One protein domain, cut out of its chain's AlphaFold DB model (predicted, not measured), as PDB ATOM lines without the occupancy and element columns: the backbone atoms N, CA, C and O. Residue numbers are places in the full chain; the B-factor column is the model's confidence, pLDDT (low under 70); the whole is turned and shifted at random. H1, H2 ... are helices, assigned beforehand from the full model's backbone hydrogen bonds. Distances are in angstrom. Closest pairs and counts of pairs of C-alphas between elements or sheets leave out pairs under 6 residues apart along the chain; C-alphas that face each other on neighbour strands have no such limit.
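Overview. This is residues 136 to 187 of the 237 residues of the protein "DNA polymerase eta (inferred by orthology to a human protein)" of Nippostrongylus brasiliensis (UniProt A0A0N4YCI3). Two helices, H3 and H1, run side by side in opposite ways, with the short H2 near one end of the pair. A long loop, residues 151 to 168, starts beside H2 and swings out away from H1 before it turns back to H3; the C-alphas of Val 138 in H1 and Gly 163 in this loop are the two farthest apart, at 34.5 A. The 52 printed residues hold three named helices, H1, H2, H3 in chain order, and no named strand: all helix. The whole is flat, 34 by 26 by 12 A, and only just compact, close to loose, with a radius of gyration of the C-alphas of 11.5 A.

Arrangement. Start at H3, residues 169 to 182; 8 of its 10 O i to N i+4 pairs are within hydrogen-bond range. With residues 173 to 178 alone it touches H1, residues 136 to 145, at a shallow tilt of 18 degrees, opposite ways; the closest C-alphas, Thr 144 and Arg 174, are 5.4 A apart. In H1 every such pair is within range. With residues 170 to 174 alone H3 touches H2, residues 147 to 150, too short for such a pair; the closest C-alphas, Val 147 and Glu 170, are 6.5 A apart.

Along the chain. Find C-alpha 169 at (94.209, -3.152, -42.958); H3 runs 19.8 A to C-alpha 182. H1 runs 14.2 A from C-alpha 136 at (112.393, -0.807, -56.991).

Size, cuts and confidence. The printed part has no cut. H2 to H3 is a long link. Look for pLDDT under 70 at residues 159 to 166 and 180 to 187.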
ATOM      1  N   PRO A 136     113.103  -1.196 -58.216       75.94
ATOM      2  CA  PRO A 136     112.393  -0.807 -56.991       75.94
ATOM      3  C   PRO A 136     110.992  -0.239 -57.252       75.94
ATOM      4  O   PRO A 136     110.057  -0.514 -56.505       75.94
ATOM      5  N   VAL A 137     110.822   0.528 -58.337       78.25
ATOM      6  CA  VAL A 137     109.534   1.155 -58.687       78.25
ATOM      7  C   VAL A 137     108.486   0.105 -59.047       78.25
ATOM      8  O   VAL A 137     107.352   0.184 -58.582       78.25
ATOM      9  N   VAL A 138     108.866  -0.889 -59.853       81.12
ATOM     10  CA  VAL A 138     107.957  -1.956 -60.294       81.12
ATOM     11  C   VAL A 138     107.594  -2.857 -59.117       81.12
ATOM     12  O   VAL A 138     106.428  -3.195 -58.936       81.12
ATOM     13  N   LEU A 139     108.572  -3.190 -58.271       81.00
ATOM     14  CA  LEU A 139     108.350  -4.000 -57.075       81.00
ATOM     15  C   LEU A 139     107.362  -3.324 -56.108       81.00
ATOM     16  O   LEU A 139     106.403  -3.960 -55.672       81.00
ATOM     17  N   LEU A 140     107.527  -2.022 -55.849       80.94
ATOM     18  CA  LEU A 140     106.603  -1.259 -55.007       80.94
ATOM     19  C   LEU A 140     105.200  -1.153 -55.624       80.94
ATOM     20  O   LEU A 140     104.202  -1.293 -54.915       80.94
ATOM     21  N   GLN A 141     105.102  -0.934 -56.939       82.62
ATOM     22  CA  GLN A 141     103.818  -0.892 -57.649       82.62
ATOM     23  C   GLN A 141     103.069  -2.223 -57.553       82.62
ATOM     24  O   GLN A 141     101.863  -2.219 -57.290       82.62
ATOM     25  N   ASN A 142     103.772  -3.346 -57.714       86.38
ATOM     26  CA  ASN A 142     103.190  -4.680 -57.592       86.38
ATOM     27  C   ASN A 142     102.664  -4.929 -56.173       86.38
ATOM     28  O   ASN A 142     101.496  -5.283 -56.020       86.38
ATOM     29  N   LEU A 143     103.476  -4.656 -55.142       85.00
ATOM     30  CA  LEU A 143     103.069  -4.812 -53.740       85.00
ATOM     31  C   LEU A 143     101.869  -3.925 -53.386       85.00
ATOM     32  O   LEU A 143     100.902  -4.401 -52.802       85.00
ATOM     33  N   THR A 144     101.893  -2.651 -53.792       84.38
ATOM     34  CA  THR A 144     100.813  -1.689 -53.499       84.38
ATOM     35  C   THR A 144      99.513  -2.058 -54.213       84.38
ATOM     36  O   THR A 144      98.421  -1.882 -53.671       84.38
ATOM     37  N   SER A 145      99.600  -2.571 -55.441       87.44
ATOM     38  CA  SER A 145      98.418  -2.952 -56.220       87.44
ATOM     39  C   SER A 145      97.828  -4.276 -55.730       87.44
ATOM     40  O   SER A 145      96.603  -4.410 -55.681       87.44
ATOM     41  N   GLY A 146      98.693  -5.208 -55.324       88.25
ATOM     42  CA  GLY A 146      98.367  -6.562 -54.884       88.25
ATOM     43  C   GLY A 146      98.318  -6.763 -53.369       88.25
ATOM     44  O   GLY A 146      98.466  -7.896 -52.937       88.25
ATOM     45  N   VAL A 147      98.106  -5.729 -52.545       86.06
ATOM     46  CA  VAL A 147      98.093  -5.861 -51.067       86.06
ATOM     47  C   VAL A 147      97.192  -7.003 -50.570       86.06
ATOM     48  O   VAL A 147      97.554  -7.713 -49.638       86.06
ATOM     49  N   SER A 148      96.037  -7.221 -51.197       86.56
ATOM     50  CA  SER A 148      95.104  -8.289 -50.814       86.56
ATOM     51  C   SER A 148      95.623  -9.698 -51.126       86.56
ATOM     52  O   SER A 148      95.230 -10.650 -50.461       86.56
ATOM     53  N   THR A 149      96.476  -9.848 -52.144       88.19
ATOM     54  CA  THR A 149      96.959 -11.147 -52.640       88.19
ATOM     55  C   THR A 149      98.382 -11.459 -52.195       88.19
ATOM     56  O   THR A 149      98.656 -12.580 -51.787       88.19
ATOM     57  N   GLU A 150      99.276 -10.474 -52.264       84.62
ATOM     58  CA  GLU A 150     100.696 -10.595 -51.913       84.62
ATOM     59  C   GLU A 150     100.917 -10.501 -50.399       84.62
ATOM     60  O   GLU A 150     101.831 -11.118 -49.861       84.62
ATOM     61  N   LEU A 151     100.072  -9.731 -49.705       85.62
ATOM     62  CA  LEU A 151     100.190  -9.437 -48.276       85.62
ATOM     63  C   LEU A 151      98.846  -9.654 -47.552       85.62
ATOM     64  O   LEU A 151      98.371  -8.744 -46.870       85.62
ATOM     65  N   PRO A 152      98.188 -10.825 -47.689       85.00
ATOM     66  CA  PRO A 152      96.802 -11.031 -47.251       85.00
ATOM     67  C   PRO A 152      96.613 -10.904 -45.733       85.00
ATOM     68  O   PRO A 152      95.550 -10.502 -45.270       85.00
ATOM     69  N   THR A 153      97.654 -11.229 -44.966       82.06
ATOM     70  CA  THR A 153      97.651 -11.262 -43.496       82.06
ATOM     71  C   THR A 153      98.656 -10.290 -42.882       82.06
ATOM     72  O   THR A 153      98.931 -10.350 -41.687       82.06
ATOM     73  N   THR A 154      99.240  -9.394 -43.679       83.12
ATOM     74  CA  THR A 154     100.172  -8.384 -43.172       83.12
ATOM     75  C   THR A 154      99.393  -7.252 -42.513       83.12
ATOM     76  O   THR A 154      98.353  -6.828 -43.021       83.12
ATOM     77  N   HIS A 155      99.915  -6.749 -41.398       80.06
ATOM     78  CA  HIS A 155      99.393  -5.594 -40.676       80.06
ATOM     79  C   HIS A 155     100.518  -4.584 -40.464       80.06
ATOM     80  O   HIS A 155     101.681  -4.964 -40.321       80.06
ATOM     81  N   LEU A 156     100.168  -3.299 -40.446       78.38
ATOM     82  CA  LEU A 156     101.104  -2.249 -40.075       78.38
ATOM     83  C   LEU A 156     101.119  -2.118 -38.549       78.38
ATOM     84  O   LEU A 156     100.112  -1.746 -37.957       78.38
ATOM     85  N   ALA A 157     102.261  -2.420 -37.931       70.62
ATOM     86  CA  ALA A 157     102.478  -2.254 -36.497       70.62
ATOM     87  C   ALA A 157     103.010  -0.843 -36.190       70.62
ATOM     88  O   ALA A 157     104.169  -0.666 -35.816       70.62
ATOM     89  N   ASP A 158     102.171   0.173 -36.381       70.00
ATOM     90  CA  ASP A 158     102.484   1.580 -36.081       70.00
ATOM     91  C   ASP A 158     101.933   2.042 -34.716       70.00
ATOM     92  O   ASP A 158     102.063   3.209 -34.342       70.00
ATOM     93  N   GLY A 159     101.328   1.126 -33.953       66.44
ATOM     94  CA  GLY A 159     100.692   1.405 -32.670       66.44
ATOM     95  C   GLY A 159      99.260   1.929 -32.783       66.44
ATOM     96  O   GLY A 159      98.604   2.078 -31.751       66.44
ATOM     97  N   THR A 160      98.757   2.181 -33.997       65.38
ATOM     98  CA  THR A 160      97.350   2.532 -34.258       65.38
ATOM     99  C   THR A 160      96.463   1.300 -34.471       65.38
ATOM    100  O   THR A 160      95.239   1.393 -34.411       65.38
ATOM    101  N   ASP A 161      97.083   0.127 -34.624       64.06
ATOM    102  CA  ASP A 161      96.459  -1.191 -34.757       64.06
ATOM    103  C   ASP A 161      95.795  -1.692 -33.460       64.06
ATOM    104  O   ASP A 161      94.979  -2.617 -33.481       64.06
ATOM    105  N   LYS A 162      96.110  -1.084 -32.308       55.00
ATOM    106  CA  LYS A 162      95.581  -1.499 -31.002       55.00
ATOM    107  C   LYS A 162      94.366  -0.677 -30.570       55.00
ATOM    108  O   LYS A 162      94.488   0.486 -30.201       55.00
ATOM    109  N   GLY A 163      93.217  -1.348 -30.461       55.88
ATOM    110  CA  GLY A 163      92.045  -0.855 -29.724       55.88
ATOM    111  C   GLY A 163      91.013  -0.083 -30.545       55.88
ATOM    112  O   GLY A 163      90.151   0.559 -29.947       55.88
ATOM    113  N   ASN A 164      91.088  -0.146 -31.876       56.50
ATOM    114  CA  ASN A 164      90.121   0.488 -32.764       56.50
ATOM    115  C   ASN A 164      89.363  -0.582 -33.566       56.50
ATOM    116  O   ASN A 164      89.980  -1.347 -34.305       56.50
ATOM    117  N   ASP A 165      88.037  -0.640 -33.426       58.16
ATOM    118  CA  ASP A 165      87.187  -1.625 -34.120       58.16
ATOM    119  C   ASP A 165      87.062  -1.341 -35.643       58.16
ATOM    120  O   ASP A 165      86.545  -2.170 -36.386       58.16
ATOM    121  N   GLU A 166      87.572  -0.196 -36.119       69.38
ATOM    122  CA  GLU A 166      87.563   0.264 -37.523       69.38
ATOM    123  C   GLU A 166      88.960   0.238 -38.191       69.38
ATOM    124  O   GLU A 166      89.306   1.119 -38.978       69.38
ATOM    125  N   TYR A 167      89.817  -0.741 -37.882       77.88
ATOM    126  CA  TYR A 167      91.115  -0.858 -38.565       77.88
ATOM    127  C   TYR A 167      90.962  -1.413 -39.998       77.88
ATOM    128  O   TYR A 167      90.848  -2.626 -40.195       77.88
ATOM    129  N   ASP A 168      91.006  -0.539 -41.014       85.31
ATOM    130  CA  ASP A 168      91.107  -0.956 -42.423       85.31
ATOM    131  C   ASP A 168      92.557  -1.314 -42.781       85.31
ATOM    132  O   ASP A 168      93.381  -0.474 -43.151       85.31
ATOM    133  N   ARG A 169      92.880  -2.600 -42.664       87.44
ATOM    134  CA  ARG A 169      94.209  -3.152 -42.958       87.44
ATOM    135  C   ARG A 169      94.718  -2.799 -44.359       87.44
ATOM    136  O   ARG A 169      95.900  -2.495 -44.517       87.44
ATOM    137  N   GLU A 170      93.865  -2.896 -45.378       87.44
ATOM    138  CA  GLU A 170      94.299  -2.746 -46.769       87.44
ATOM    139  C   GLU A 170      94.603  -1.302 -47.110       87.44
ATOM    140  O   GLU A 170      95.644  -1.020 -47.708       87.44
ATOM    141  N   GLU A 171      93.713  -0.395 -46.715       86.75
ATOM    142  CA  GLU A 171      93.914   1.033 -46.916       86.75
ATOM    143  C   GLU A 171      95.178   1.505 -46.189       86.75
ATOM    144  O   GLU A 171      96.022   2.168 -46.796       86.75
ATOM    145  N   ASN A 172      95.374   1.090 -44.933       84.69
ATOM    146  CA  ASN A 172      96.556   1.464 -44.154       84.69
ATOM    147  C   ASN A 172      97.860   0.955 -44.784       84.69
ATOM    148  O   ASN A 172      98.814   1.721 -44.922       84.69
ATOM    149  N   LEU A 173      97.905  -0.302 -45.234       84.94
ATOM    150  CA  LEU A 173      99.090  -0.833 -45.913       84.94
ATOM    151  C   LEU A 173      99.363  -0.150 -47.250       84.94
ATOM    152  O   LEU A 173     100.516   0.172 -47.535       84.94
ATOM    153  N   ARG A 174      98.332   0.090 -48.071       86.62
ATOM    154  CA  ARG A 174      98.493   0.809 -49.345       86.62
ATOM    155  C   ARG A 174      99.038   2.210 -49.100       86.62
ATOM    156  O   ARG A 174     100.006   2.595 -49.752       86.62
ATOM    157  N   ASN A 175      98.462   2.927 -48.138       84.81
ATOM    158  CA  ASN A 175      98.888   4.272 -47.772       84.81
ATOM    159  C   ASN A 175     100.322   4.286 -47.232       84.81
ATOM    160  O   ASN A 175     101.102   5.172 -47.589       84.81
ATOM    161  N   TRP A 176     100.710   3.307 -46.415       81.19
ATOM    162  CA  TRP A 176     102.079   3.198 -45.911       81.19
ATOM    163  C   TRP A 176     103.082   2.899 -47.032       81.19
ATOM    164  O   TRP A 176     104.078   3.613 -47.166       81.19
ATOM    165  N   LEU A 177     102.786   1.927 -47.903       80.94
ATOM    166  CA  LEU A 177     103.622   1.603 -49.065       80.94
ATOM    167  C   LEU A 177     103.763   2.804 -50.016       80.94
ATOM    168  O   LEU A 177     104.850   3.055 -50.535       80.94
ATOM    169  N   SER A 178     102.701   3.590 -50.216       76.38
ATOM    170  CA  SER A 178     102.745   4.761 -51.098       76.38
ATOM    171  C   SER A 178     103.429   5.983 -50.479       76.38
ATOM    172  O   SER A 178     103.958   6.814 -51.217       76.38
ATOM    173  N   THR A 179     103.397   6.126 -49.150       70.25
ATOM    174  CA  THR A 179     103.771   7.376 -48.458       70.25
ATOM    175  C   THR A 179     105.069   7.238 -47.663       70.25
ATOM    176  O   THR A 179     105.960   8.079 -47.797       70.25
ATOM    177  N   SER A 180     105.232   6.166 -46.886       61.41
ATOM    178  CA  SER A 180     106.365   5.958 -45.970       61.41
ATOM    179  C   SER A 180     107.583   5.315 -46.637       61.41
ATOM    180  O   SER A 180     108.707   5.636 -46.263       61.41
ATOM    181  N   CYS A 181     107.427   4.539 -47.718       52.69
ATOM    182  CA  CYS A 181     108.587   4.153 -48.542       52.69
ATOM    183  C   CYS A 181     109.287   5.363 -49.202       52.69
ATOM    184  O   CYS A 181     110.362   5.207 -49.773       52.69
ATOM    185  N   SER A 182     108.704   6.570 -49.112       46.78
ATOM    186  CA  SER A 182     109.327   7.820 -49.566       46.78
ATOM    187  C   SER A 182     109.929   8.687 -48.447       46.78
ATOM    188  O   SER A 182     110.738   9.563 -48.762       46.78
ATOM    189  N   LYS A 183     109.579   8.471 -47.163       48.56
ATOM    190  CA  LYS A 183     110.086   9.226 -45.996       48.56
ATOM    191  C   LYS A 183     109.990   8.421 -44.692       48.56
ATOM    192  O   LYS A 183     108.973   7.787 -44.440       48.56
ATOM    193  N   GLU A 184     111.049   8.541 -43.886       50.81
ATOM    194  CA  GLU A 184     111.328   7.906 -42.583       50.81
ATOM    195  C   GLU A 184     110.120   7.612 -41.668       50.81
ATOM    196  O   GLU A 184     109.159   8.378 -41.578       50.81
ATOM    197  N   ILE A 185     110.234   6.499 -40.936       44.59
ATOM    198  CA  ILE A 185     109.240   5.935 -40.011       44.59
ATOM    199  C   ILE A 185     109.344   6.608 -38.623       44.59
ATOM    200  O   ILE A 185     110.436   6.761 -38.080       44.59
ATOM    201  N   SER A 186     108.204   6.972 -38.025       42.59
ATOM    202  CA  SER A 186     108.029   7.481 -36.644       42.59
ATOM    203  C   SER A 186     107.249   6.460 -35.789       42.59
ATOM    204  O   SER A 186     106.685   5.527 -36.346       42.59
ATOM    205  N   HIS A 187     107.020   6.578 -34.473       46.06
ATOM    206  CA  HIS A 187     107.857   6.792 -33.280       46.06
ATOM    207  C   HIS A 187     107.071   6.212 -32.078       46.06
ATOM    208  O   HIS A 187     105.916   6.570 -31.882       46.06
TER     209      HIS A 187